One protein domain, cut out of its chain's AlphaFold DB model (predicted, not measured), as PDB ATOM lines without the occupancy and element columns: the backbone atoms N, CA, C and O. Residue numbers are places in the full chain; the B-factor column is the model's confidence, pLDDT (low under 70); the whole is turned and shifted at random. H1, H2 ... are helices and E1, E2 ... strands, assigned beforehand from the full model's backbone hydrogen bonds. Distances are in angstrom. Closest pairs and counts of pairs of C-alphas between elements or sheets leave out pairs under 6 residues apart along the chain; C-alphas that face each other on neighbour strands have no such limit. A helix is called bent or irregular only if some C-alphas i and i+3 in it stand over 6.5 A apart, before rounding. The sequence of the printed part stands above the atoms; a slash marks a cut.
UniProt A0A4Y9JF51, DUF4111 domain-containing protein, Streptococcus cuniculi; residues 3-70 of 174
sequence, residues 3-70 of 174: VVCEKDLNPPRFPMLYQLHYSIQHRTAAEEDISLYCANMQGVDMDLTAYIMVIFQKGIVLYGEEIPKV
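What this domain is: This is residues 3 to 70 of the 174 residues of the protein "DUF4111 domain-containing protein" of Streptococcus cuniculi (UniProt A0A4Y9JF51). Two small groups of helices stand at opposite ends of an elongated model, H1 and H2 at one end, H3 and H4 at the other, with a tiny two-strand ribbon, E1 beside E2, between them. Residues 60 to 65 stick out as a loop between H3 and H4, and residues 3 to 15 hold no named element. The printed part has 68 residues, in the order E1, H1, H2, E2, H3, H4, with the sheet E1 - E2 antiparallel and the class mostly helix. It is only just loose, close to compact, with a radius of gyration of the C-alphas of 13.5 A and spans of 38 by 25 by 19 A.

Where its parts are: After residues 3 to 15, E1 is residues 16 to 18, 6.6 A long, from C-alpha 16 at (124.227, 222.013, 309.234). H1, residues 24 to 32, is 13.7 A long and irregular, with C-alphas 25 and 28 7.5 A apart. H2 is residues 34 to 40, 10.0 A; E2 is residues 43 to 45, 6.7 A. H3, residues 48 to 58, is 14.9 A long. H4, residues 67 to 70, 5.4 A, ends with C-alpha 70 at (128.612, 210.771, 300.268).

How they stand to each other: E1 and E2 are antiparallel at 131 degrees; N 18 and O 43 are 2.9 A apart, within hydrogen-bond range. The closest C-alphas of E1 and H3, Met 16 and Leu 48, are 5.9 A apart. H3 and H4 only just touch, with 3 pairs of C-alphas within 8 A, the closest Phe 56 and Ile 67 at 6.3 A. H1 and H2 touch only at the corner, and only just, with 3 such pairs, the closest Ala 30 and Tyr 37 at 5.6 A; they run opposite ways at a steep tilt of 65 degrees. H1 and H3 are apart. Every O i to N i+4 pair is within hydrogen-bond range in H2 and H3, 3 of 5 in H1, and H4 is too short for one.

The domain as a whole: The C-alphas farthest apart, Glu 32 and Pro 68, are 38.0 A apart. The printed part has no cut and no long link. Mean pLDDT of the printed part is 95.6, and no printed residue is under 70.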
ATOM      1  N   VAL A   3     134.666 219.774 309.646       96.00
ATOM      2  CA  VAL A   3     134.462 218.328 309.741       96.00
ATOM      3  C   VAL A   3     133.003 218.092 310.091       96.00
ATOM      4  O   VAL A   3     132.481 218.689 311.031       96.00
ATOM      5  N   VAL A   4     132.352 217.214 309.341       96.75
ATOM      6  CA  VAL A   4     130.924 216.901 309.447       96.75
ATOM      7  C   VAL A   4     130.741 215.385 309.479       96.75
ATOM      8  O   VAL A   4     131.618 214.645 309.028       96.75
ATOM      9  N   CYS A   5     129.629 214.904 310.032       96.56
ATOM     10  CA  CYS A   5     129.325 213.475 310.023       96.56
ATOM     11  C   CYS A   5     128.647 213.072 308.710       96.56
ATOM     12  O   CYS A   5     127.706 213.723 308.272       96.56
ATOM     13  N   GLU A   6     129.053 211.935 308.141       95.94
ATOM     14  CA  GLU A   6     128.464 211.376 306.914       95.94
ATOM     15  C   GLU A   6     126.940 211.199 307.002       95.94
ATOM     16  O   GLU A   6     126.219 211.523 306.063       95.94
ATOM     17  N   LYS A   7     126.429 210.781 308.170       95.62
ATOM     18  CA  LYS A   7     124.985 210.619 308.427       95.62
ATOM     19  C   LYS A   7     124.163 211.900 308.221       95.62
ATOM     20  O   LYS A   7     122.946 211.813 308.108       95.62
ATOM     21  N   ASP A   8     124.812 213.064 308.245       95.81
ATOM     22  CA  ASP A   8     124.180 214.376 308.117       95.81
ATOM     23  C   ASP A   8     124.363 214.968 306.704       95.81
ATOM     24  O   ASP A   8     123.988 216.111 306.485       95.81
ATOM     25  N   LEU A   9     124.934 214.224 305.744       96.19
ATOM     26  CA  LEU A   9     125.196 214.690 304.370       96.19
ATOM     27  C   LEU A   9     124.216 214.154 303.319       96.19
ATOM     28  O   LEU A   9     124.230 214.617 302.177       96.19
ATOM     29  N   ASN A  10     123.376 213.184 303.685       93.88
ATOM     30  CA  ASN A  10     122.443 212.531 302.771       93.88
ATOM     31  C   ASN A  10     121.161 212.077 303.511       93.88
ATOM     32  O   ASN A  10     121.107 210.944 304.002       93.88
ATOM     33  N   PRO A  11     120.133 212.945 303.625       94.19
ATOM     34  CA  PRO A  11     120.091 214.326 303.134       94.19
ATOM     35  C   PRO A  11     120.774 215.324 304.095       94.19
ATOM     36  O   PRO A  11     120.717 215.126 305.314       94.19
ATOM     37  N   PRO A  12     121.366 216.424 303.586       95.50
ATOM     38  CA  PRO A  12     121.784 217.545 304.424       95.50
ATOM     39  C   PRO A  12     120.572 218.286 305.001       95.50
ATOM     40  O   PRO A  12     119.480 218.255 304.430       95.50
ATOM     41  N   ARG A  13     120.758 218.955 306.145       91.25
ATOM     42  CA  ARG A  13     119.713 219.739 306.823       91.25
ATOM     43  C   ARG A  13     120.233 221.126 307.169       91.25
ATOM     44  O   ARG A  13     121.347 221.241 307.666       91.25
ATOM     45  N   PHE A  14     119.414 222.150 306.956       94.19
ATOM     46  CA  PHE A  14     119.740 223.519 307.335       94.19
ATOM     47  C   PHE A  14     119.179 223.871 308.732       94.19
ATOM     48  O   PHE A  14     118.001 223.603 308.990       94.19
ATOM     49  N   PRO A  15     119.989 224.459 309.638       95.50
ATOM     50  CA  PRO A  15     121.442 224.624 309.539       95.50
ATOM     51  C   PRO A  15     122.206 223.313 309.771       95.50
ATOM     52  O   PRO A  15     121.726 222.399 310.445       95.50
ATOM     53  N   MET A  16     123.423 223.237 309.229       95.81
ATOM     54  CA  MET A  16     124.227 222.013 309.234       95.81
ATOM     55  C   MET A  16     125.032 221.870 310.521       95.81
ATOM     56  O   MET A  16     125.621 222.828 311.016       95.81
ATOM     57  N   LEU A  17     125.117 220.640 311.029       95.50
ATOM     58  CA  LEU A  17     125.972 220.308 312.166       95.50
ATOM     59  C   LEU A  17     127.430 220.137 311.732       95.50
ATOM     60  O   LEU A  17     127.714 219.481 310.728       95.50
ATOM     61  N   TYR A  18     128.357 220.625 312.553       96.44
ATOM     62  CA  TYR A  18     129.784 220.334 312.436       96.44
ATOM     63  C   TYR A  18     130.342 219.737 313.727       96.44
ATOM     64  O   TYR A  18     129.904 220.047 314.834       96.44
ATOM     65  N   GLN A  19     131.330 218.863 313.564       96.50
ATOM     66  CA  GLN A  19     132.082 218.230 314.651       96.50
ATOM     67  C   GLN A  19     133.385 218.966 314.959       96.50
ATOM     68  O   GLN A  19     133.923 218.831 316.051       96.50
ATOM     69  N   LEU A  20     133.913 219.701 313.977       95.94
ATOM     70  CA  LEU A  20     135.093 220.542 314.129       95.94
ATOM     71  C   LEU A  20     135.079 221.647 313.074       95.94
ATOM     72  O   LEU A  20     134.776 221.380 311.913       95.94
ATOM     73  N   HIS A  21     135.468 222.861 313.446       95.31
ATOM     74  CA  HIS A  21     135.743 223.942 312.506       95.31
ATOM     75  C   HIS A  21     137.074 224.604 312.841       95.31
ATOM     76  O   HIS A  21     137.233 225.165 313.920       95.31
ATOM     77  N   TYR A  22     138.013 224.579 311.897       94.75
ATOM     78  CA  TYR A  22     139.315 225.226 312.017       94.75
ATOM     79  C   TYR A  22     139.520 226.302 310.953       94.75
ATOM     80  O   TYR A  22     139.320 226.084 309.755       94.75
ATOM     81  N   SER A  23     140.027 227.443 311.395       93.25
ATOM     82  CA  SER A  23     140.473 228.560 310.574       93.25
ATOM     83  C   SER A  23     141.663 229.212 311.276       93.25
ATOM     84  O   SER A  23     141.947 228.923 312.441       93.25
ATOM     85  N   ILE A  24     142.355 230.127 310.599       93.88
ATOM     86  CA  ILE A  24     143.478 230.846 311.214       93.88
ATOM     87  C   ILE A  24     143.058 231.655 312.452       93.88
ATOM     88  O   ILE A  24     143.877 231.878 313.338       93.88
ATOM     89  N   GLN A  25     141.778 232.029 312.552       92.81
ATOM     90  CA  GLN A  25     141.220 232.720 313.717       92.81
ATOM     91  C   GLN A  25     141.202 231.830 314.969       92.81
ATOM     92  O   GLN A  25     141.251 232.334 316.085       92.81
ATOM     93  N   HIS A  26     141.181 230.507 314.794       94.56
ATOM     94  CA  HIS A  26     141.188 229.534 315.887       94.56
ATOM     95  C   HIS A  26     142.590 229.046 316.260       94.56
ATOM     96  O   HIS A  26     142.733 228.219 317.160       94.56
ATOM     97  N   ARG A  27     143.631 229.547 315.586       95.88
ATOM     98  CA  ARG A  27     145.002 229.064 315.752       95.88
ATOM     99  C   ARG A  27     145.483 229.155 317.199       95.88
ATOM    100  O   ARG A  27     145.950 228.154 317.721       95.88
ATOM    101  N   THR A  28     145.332 230.315 317.834       97.06
ATOM    102  CA  THR A  28     145.787 230.532 319.215       97.06
ATOM    103  C   THR A  28     145.106 229.571 320.185       97.06
ATOM    104  O   THR A  28     145.791 228.863 320.911       97.06
ATOM    105  N   ALA A  29     143.775 229.454 320.126       95.31
ATOM    106  CA  ALA A  29     143.028 228.549 321.001       95.31
ATOM    107  C   ALA A  29     143.437 227.075 320.811       95.31
ATOM    108  O   ALA A  29     143.559 226.333 321.782       95.31
ATOM    109  N   ALA A  30     143.680 226.656 319.566       95.69
ATOM    110  CA  ALA A  30     144.124 225.300 319.259       95.69
ATOM    111  C   ALA A  30     145.575 225.021 319.703       95.69
ATOM    112  O   ALA A  30     145.883 223.892 320.081       95.69
ATOM    113  N   GLU A  31     146.464 226.020 319.647       97.25
ATOM    114  CA  GLU A  31     147.856 225.915 320.113       97.25
ATOM    115  C   GLU A  31     147.957 225.904 321.648       97.25
ATOM    116  O   GLU A  31     148.823 225.218 322.190       97.25
ATOM    117  N   GLU A  32     147.078 226.630 322.345       97.81
ATOM    118  CA  GLU A  32     147.042 226.693 323.812       97.81
ATOM    119  C   GLU A  32     146.545 225.385 324.444       97.81
ATOM    120  O   GLU A  32     147.186 224.863 325.357       97.81
ATOM    121  N   ASP A  33     145.427 224.837 323.956       97.62
ATOM    122  CA  ASP A  33     144.900 223.545 324.402       97.62
ATOM    123  C   ASP A  33     144.054 222.889 323.304       97.62
ATOM    124  O   ASP A  33     142.848 223.119 323.169       97.62
ATOM    125  N   ILE A  34     144.689 222.007 322.528       96.00
ATOM    126  CA  ILE A  34     144.023 221.291 321.438       96.00
ATOM    127  C   ILE A  34     142.883 220.387 321.929       96.00
ATOM    128  O   ILE A  34     141.902 220.197 321.212       96.00
ATOM    129  N   SER A  35     142.983 219.833 323.142       96.69
ATOM    130  CA  SER A  35     141.967 218.913 323.664       96.69
ATOM    131  C   SER A  35     140.709 219.682 324.044       96.69
ATOM    132  O   SER A  35     139.607 219.290 323.659       96.69
ATOM    133  N   LEU A  36     140.876 220.805 324.744       97.00
ATOM    134  CA  LEU A  36     139.777 221.697 325.099       97.00
ATOM    135  C   LEU A  36     139.147 222.333 323.858       97.00
ATOM    136  O   LEU A  36     137.921 222.401 323.756       97.00
ATOM    137  N   TYR A  37     139.971 222.761 322.900       96.62
ATOM    138  CA  TYR A  37     139.500 223.286 321.626       96.62
ATOM    139  C   TYR A  37     138.617 222.266 320.897       96.62
ATOM    140  O   TYR A  37     137.471 222.574 320.580       96.62
ATOM    141  N   CYS A  38     139.098 221.035 320.697       95.06
ATOM    142  CA  CYS A  38     138.324 219.982 320.038       95.06
ATOM    143  C   CYS A  38     137.044 219.620 320.805       95.06
ATOM    144  O   CYS A  38     136.016 219.379 320.181       95.06
ATOM    145  N   ALA A  39     137.073 219.606 322.143       94.50
ATOM    146  CA  ALA A  39     135.892 219.303 322.954       94.50
ATOM    147  C   ALA A  39     134.781 220.364 322.821       94.50
ATOM    148  O   ALA A  39     133.597 220.037 322.928       94.50
ATOM    149  N   ASN A  40     135.156 221.621 322.571       95.19
ATOM    150  CA  ASN A  40     134.225 222.747 322.514       95.19
ATOM    151  C   ASN A  40     133.864 223.184 321.086       95.19
ATOM    152  O   ASN A  40     132.863 223.871 320.900       95.19
ATOM    153  N   MET A  41     134.652 222.814 320.073       94.50
ATOM    154  CA  MET A  41     134.492 223.285 318.694       94.50
ATOM    155  C   MET A  41     133.516 222.415 317.889       94.50
ATOM    156  O   MET A  41     133.864 221.830 316.870       94.50
ATOM    157  N   GLN A  42     132.270 222.357 318.343       94.50
ATOM    158  CA  GLN A  42     131.162 221.649 317.699       94.50
ATOM    159  C   GLN A  42     129.906 222.520 317.749       94.50
ATOM    160  O   GLN A  42     129.730 223.296 318.690       94.50
ATOM    161  N   GLY A  43     129.031 222.414 316.752       95.31
ATOM    162  CA  GLY A  43     127.866 223.292 316.688       95.31
ATOM    163  C   GLY A  43     127.089 223.202 315.385       95.31
ATOM    164  O   GLY A  43     127.159 222.202 314.670       95.31
ATOM    165  N   VAL A  44     126.336 224.266 315.112       95.12
ATOM    166  CA  VAL A  44     125.623 224.500 313.852       95.12
ATOM    167  C   VAL A  44     126.303 225.627 313.082       95.12
ATOM    168  O   VAL A  44     126.777 226.584 313.689       95.12
ATOM    169  N   ASP A  45     126.346 225.510 311.760       94.88
ATOM    170  CA  ASP A  45     126.920 226.508 310.857       94.88
ATOM    171  C   ASP A  45     125.957 226.726 309.677       94.88
ATOM    172  O   ASP A  45     125.543 225.776 308.997       94.88
ATOM    173  N   MET A  46     125.561 227.986 309.491       95.06
ATOM    174  CA  MET A  46     124.613 228.422 308.467       95.06
ATOM    175  C   MET A  46     125.232 228.319 307.066       95.06
ATOM    176  O   MET A  46     124.542 227.912 306.131       95.06
ATOM    177  N   ASP A  47     126.538 228.565 306.926       94.56
ATOM    178  CA  ASP A  47     127.256 228.601 305.643       94.56
ATOM    179  C   ASP A  47     127.490 227.207 305.056       94.56
ATOM    180  O   ASP A  47     127.646 227.030 303.844       94.56
ATOM    181  N   LEU A  48     127.550 226.184 305.914       95.62
ATOM    182  CA  LEU A  48     127.890 224.823 305.498       95.62
ATOM    183  C   LEU A  48     126.937 224.273 304.435       95.62
ATOM    184  O   LEU A  48     127.362 223.485 303.591       95.62
ATOM    185  N   THR A  49     125.677 224.702 304.438       96.19
ATOM    186  CA  THR A  49     124.708 224.303 303.410       96.19
ATOM    187  C   THR A  49     125.110 224.852 302.040       96.19
ATOM    188  O   THR A  49     125.172 224.092 301.068       96.19
ATOM    189  N   ALA A  50     125.493 226.130 301.953       95.31
ATOM    190  CA  ALA A  50     126.046 226.710 300.734       95.31
ATOM    191  C   ALA A  50     127.347 226.017 300.296       95.31
ATOM    192  O   ALA A  50     127.537 225.751 299.106       95.31
ATOM    193  N   TYR A  51     128.229 225.655 301.233       94.81
ATOM    194  CA  TYR A  51     129.457 224.923 300.900       94.81
ATOM    195  C   TYR A  51     129.177 223.518 300.365       94.81
ATOM    196  O   TYR A  51     129.813 223.115 299.392       94.81
ATOM    197  N   ILE A  52     128.214 222.790 300.934       96.06
ATOM    198  CA  ILE A  52     127.812 221.468 300.436       96.06
ATOM    199  C   ILE A  52     127.246 221.573 299.021       96.06
ATOM    200  O   ILE A  52     127.593 220.745 298.183       96.06
ATOM    201  N   MET A  53     126.454 222.605 298.712       96.12
ATOM    202  CA  MET A  53     125.987 222.840 297.342       96.12
ATOM    203  C   MET A  53     127.165 223.019 296.370       96.12
ATOM    204  O   MET A  53     127.204 222.389 295.312       96.12
ATOM    205  N   VAL A  54     128.167 223.824 296.739       94.62
ATOM    206  CA  VAL A  54     129.371 224.025 295.913       94.62
ATOM    207  C   VAL A  54     130.174 222.730 295.769       94.62
ATOM    208  O   VAL A  54     130.611 222.413 294.663       94.62
ATOM    209  N   ILE A  55     130.350 221.962 296.848       95.25
ATOM    210  CA  ILE A  55     131.034 220.661 296.820       95.25
ATOM    211  C   ILE A  55     130.292 219.693 295.901       95.25
ATOM    212  O   ILE A  55     130.925 219.065 295.060       95.25
ATOM    213  N   PHE A  56     128.967 219.600 296.017       95.81
ATOM    214  CA  PHE A  56     128.158 218.700 295.199       95.81
ATOM    215  C   PHE A  56     128.307 218.996 293.700       95.81
ATOM    216  O   PHE A  56     128.402 218.073 292.896       95.81
ATOM    217  N   GLN A  57     128.377 220.277 293.331       94.12
ATOM    218  CA  GLN A  57     128.425 220.712 291.933       94.12
ATOM    219  C   GLN A  57     129.842 220.755 291.340       94.12
ATOM    220  O   GLN A  57     130.034 220.463 290.162       94.12
ATOM    221  N   LYS A  58     130.837 221.179 292.129       93.19
ATOM    222  CA  LYS A  58     132.184 221.539 291.641       93.19
ATOM    223  C   LYS A  58     133.324 221.021 292.530       93.19
ATOM    224  O   LYS A  58     134.479 221.400 292.331       93.19
ATOM    225  N   GLY A  59     133.025 220.202 293.535       93.75
ATOM    226  CA  GLY A  59     134.020 219.677 294.464       93.75
ATOM    227  C   GLY A  59     135.031 218.745 293.795       93.75
ATOM    228  O   GLY A  59     134.752 218.095 292.790       93.75
ATOM    229  N   ILE A  60     136.217 218.653 294.396       96.00
ATOM    230  CA  ILE A  60     137.272 217.724 293.984       96.00
ATOM    231  C   ILE A  60     137.536 216.774 295.147       96.00
ATOM    232  O   ILE A  60     137.866 217.211 296.252       96.00
ATOM    233  N   VAL A  61     137.416 215.470 294.897       97.31
ATOM    234  CA  VAL A  61     137.739 214.440 295.890       97.31
ATOM    235  C   VAL A  61     139.248 214.298 295.983       97.31
ATOM    236  O   VAL A  61     139.903 213.874 295.034       97.31
ATOM    237  N   LEU A  62     139.802 214.651 297.141       97.44
ATOM    238  CA  LEU A  62     141.223 214.437 297.427       97.44
ATOM    239  C   LEU A  62     141.493 213.013 297.924       97.44
ATOM    240  O   LEU A  62     142.559 212.459 297.664       97.44
ATOM    241  N   TYR A  63     140.538 212.430 298.652       97.50
ATOM    242  CA  TYR A  63     140.617 211.084 299.208       97.50
ATOM    243  C   TYR A  63     139.215 210.558 299.552       97.50
ATOM    244  O   TYR A  63     138.365 211.336 299.981       97.50
ATOM    245  N   GLY A  64     139.010 209.242 299.432       96.62
ATOM    246  CA  GLY A  64     137.760 208.565 299.788       96.62
ATOM    247  C   GLY A  64     136.815 208.345 298.606       96.62
ATOM    248  O   GLY A  64     137.245 208.297 297.454       96.62
ATOM    249  N   GLU A  65     135.533 208.158 298.919       97.62
ATOM    250  CA  GLU A  65     134.477 207.932 297.930       97.62
ATOM    251  C   GLU A  65     134.177 209.186 297.096       97.62
ATOM    252  O   GLU A  65     134.468 210.320 297.486       97.62
ATOM    253  N   GLU A  66     133.566 208.975 295.931       97.31
ATOM    254  CA  GLU A  66     133.106 210.063 295.070       97.31
ATOM    255  C   GLU A  66     131.993 210.901 295.725       97.31
ATOM    256  O   GLU A  66     131.182 210.390 296.500       97.31
ATOM    257  N   ILE A  67     131.919 212.191 295.372       97.62
ATOM    258  CA  ILE A  67     130.975 213.149 295.973       97.62
ATOM    259  C   ILE A  67     129.522 212.644 295.962       97.62
ATOM    260  O   ILE A  67     128.920 212.652 297.033       97.62
ATOM    261  N   PRO A  68     128.957 212.127 294.849       96.44
ATOM    262  CA  PRO A  68     127.560 211.682 294.828       96.44
ATOM    263  C   PRO A  68     127.253 210.454 295.699       96.44
ATOM    264  O   PRO A  68     126.082 210.156 295.925       96.44
ATOM    265  N   LYS A  69     128.270 209.722 296.181       97.19
ATOM    266  CA  LYS A  69     128.072 208.612 297.128       97.19
ATOM    267  C   LYS A  69     127.969 209.074 298.578       97.19
ATOM    268  O   LYS A  69     127.402 208.352 299.389       97.19
ATOM    269  N   VAL A  70     128.520 210.245 298.896       97.19
ATOM    270  CA  VAL A  70     128.612 210.771 300.268       97.19
ATOM    271  C   VAL A  70     127.665 211.952 300.477       97.19
ATOM    272  O   VAL A  70     127.032 212.066 301.522       97.19
TER     273      VAL A  70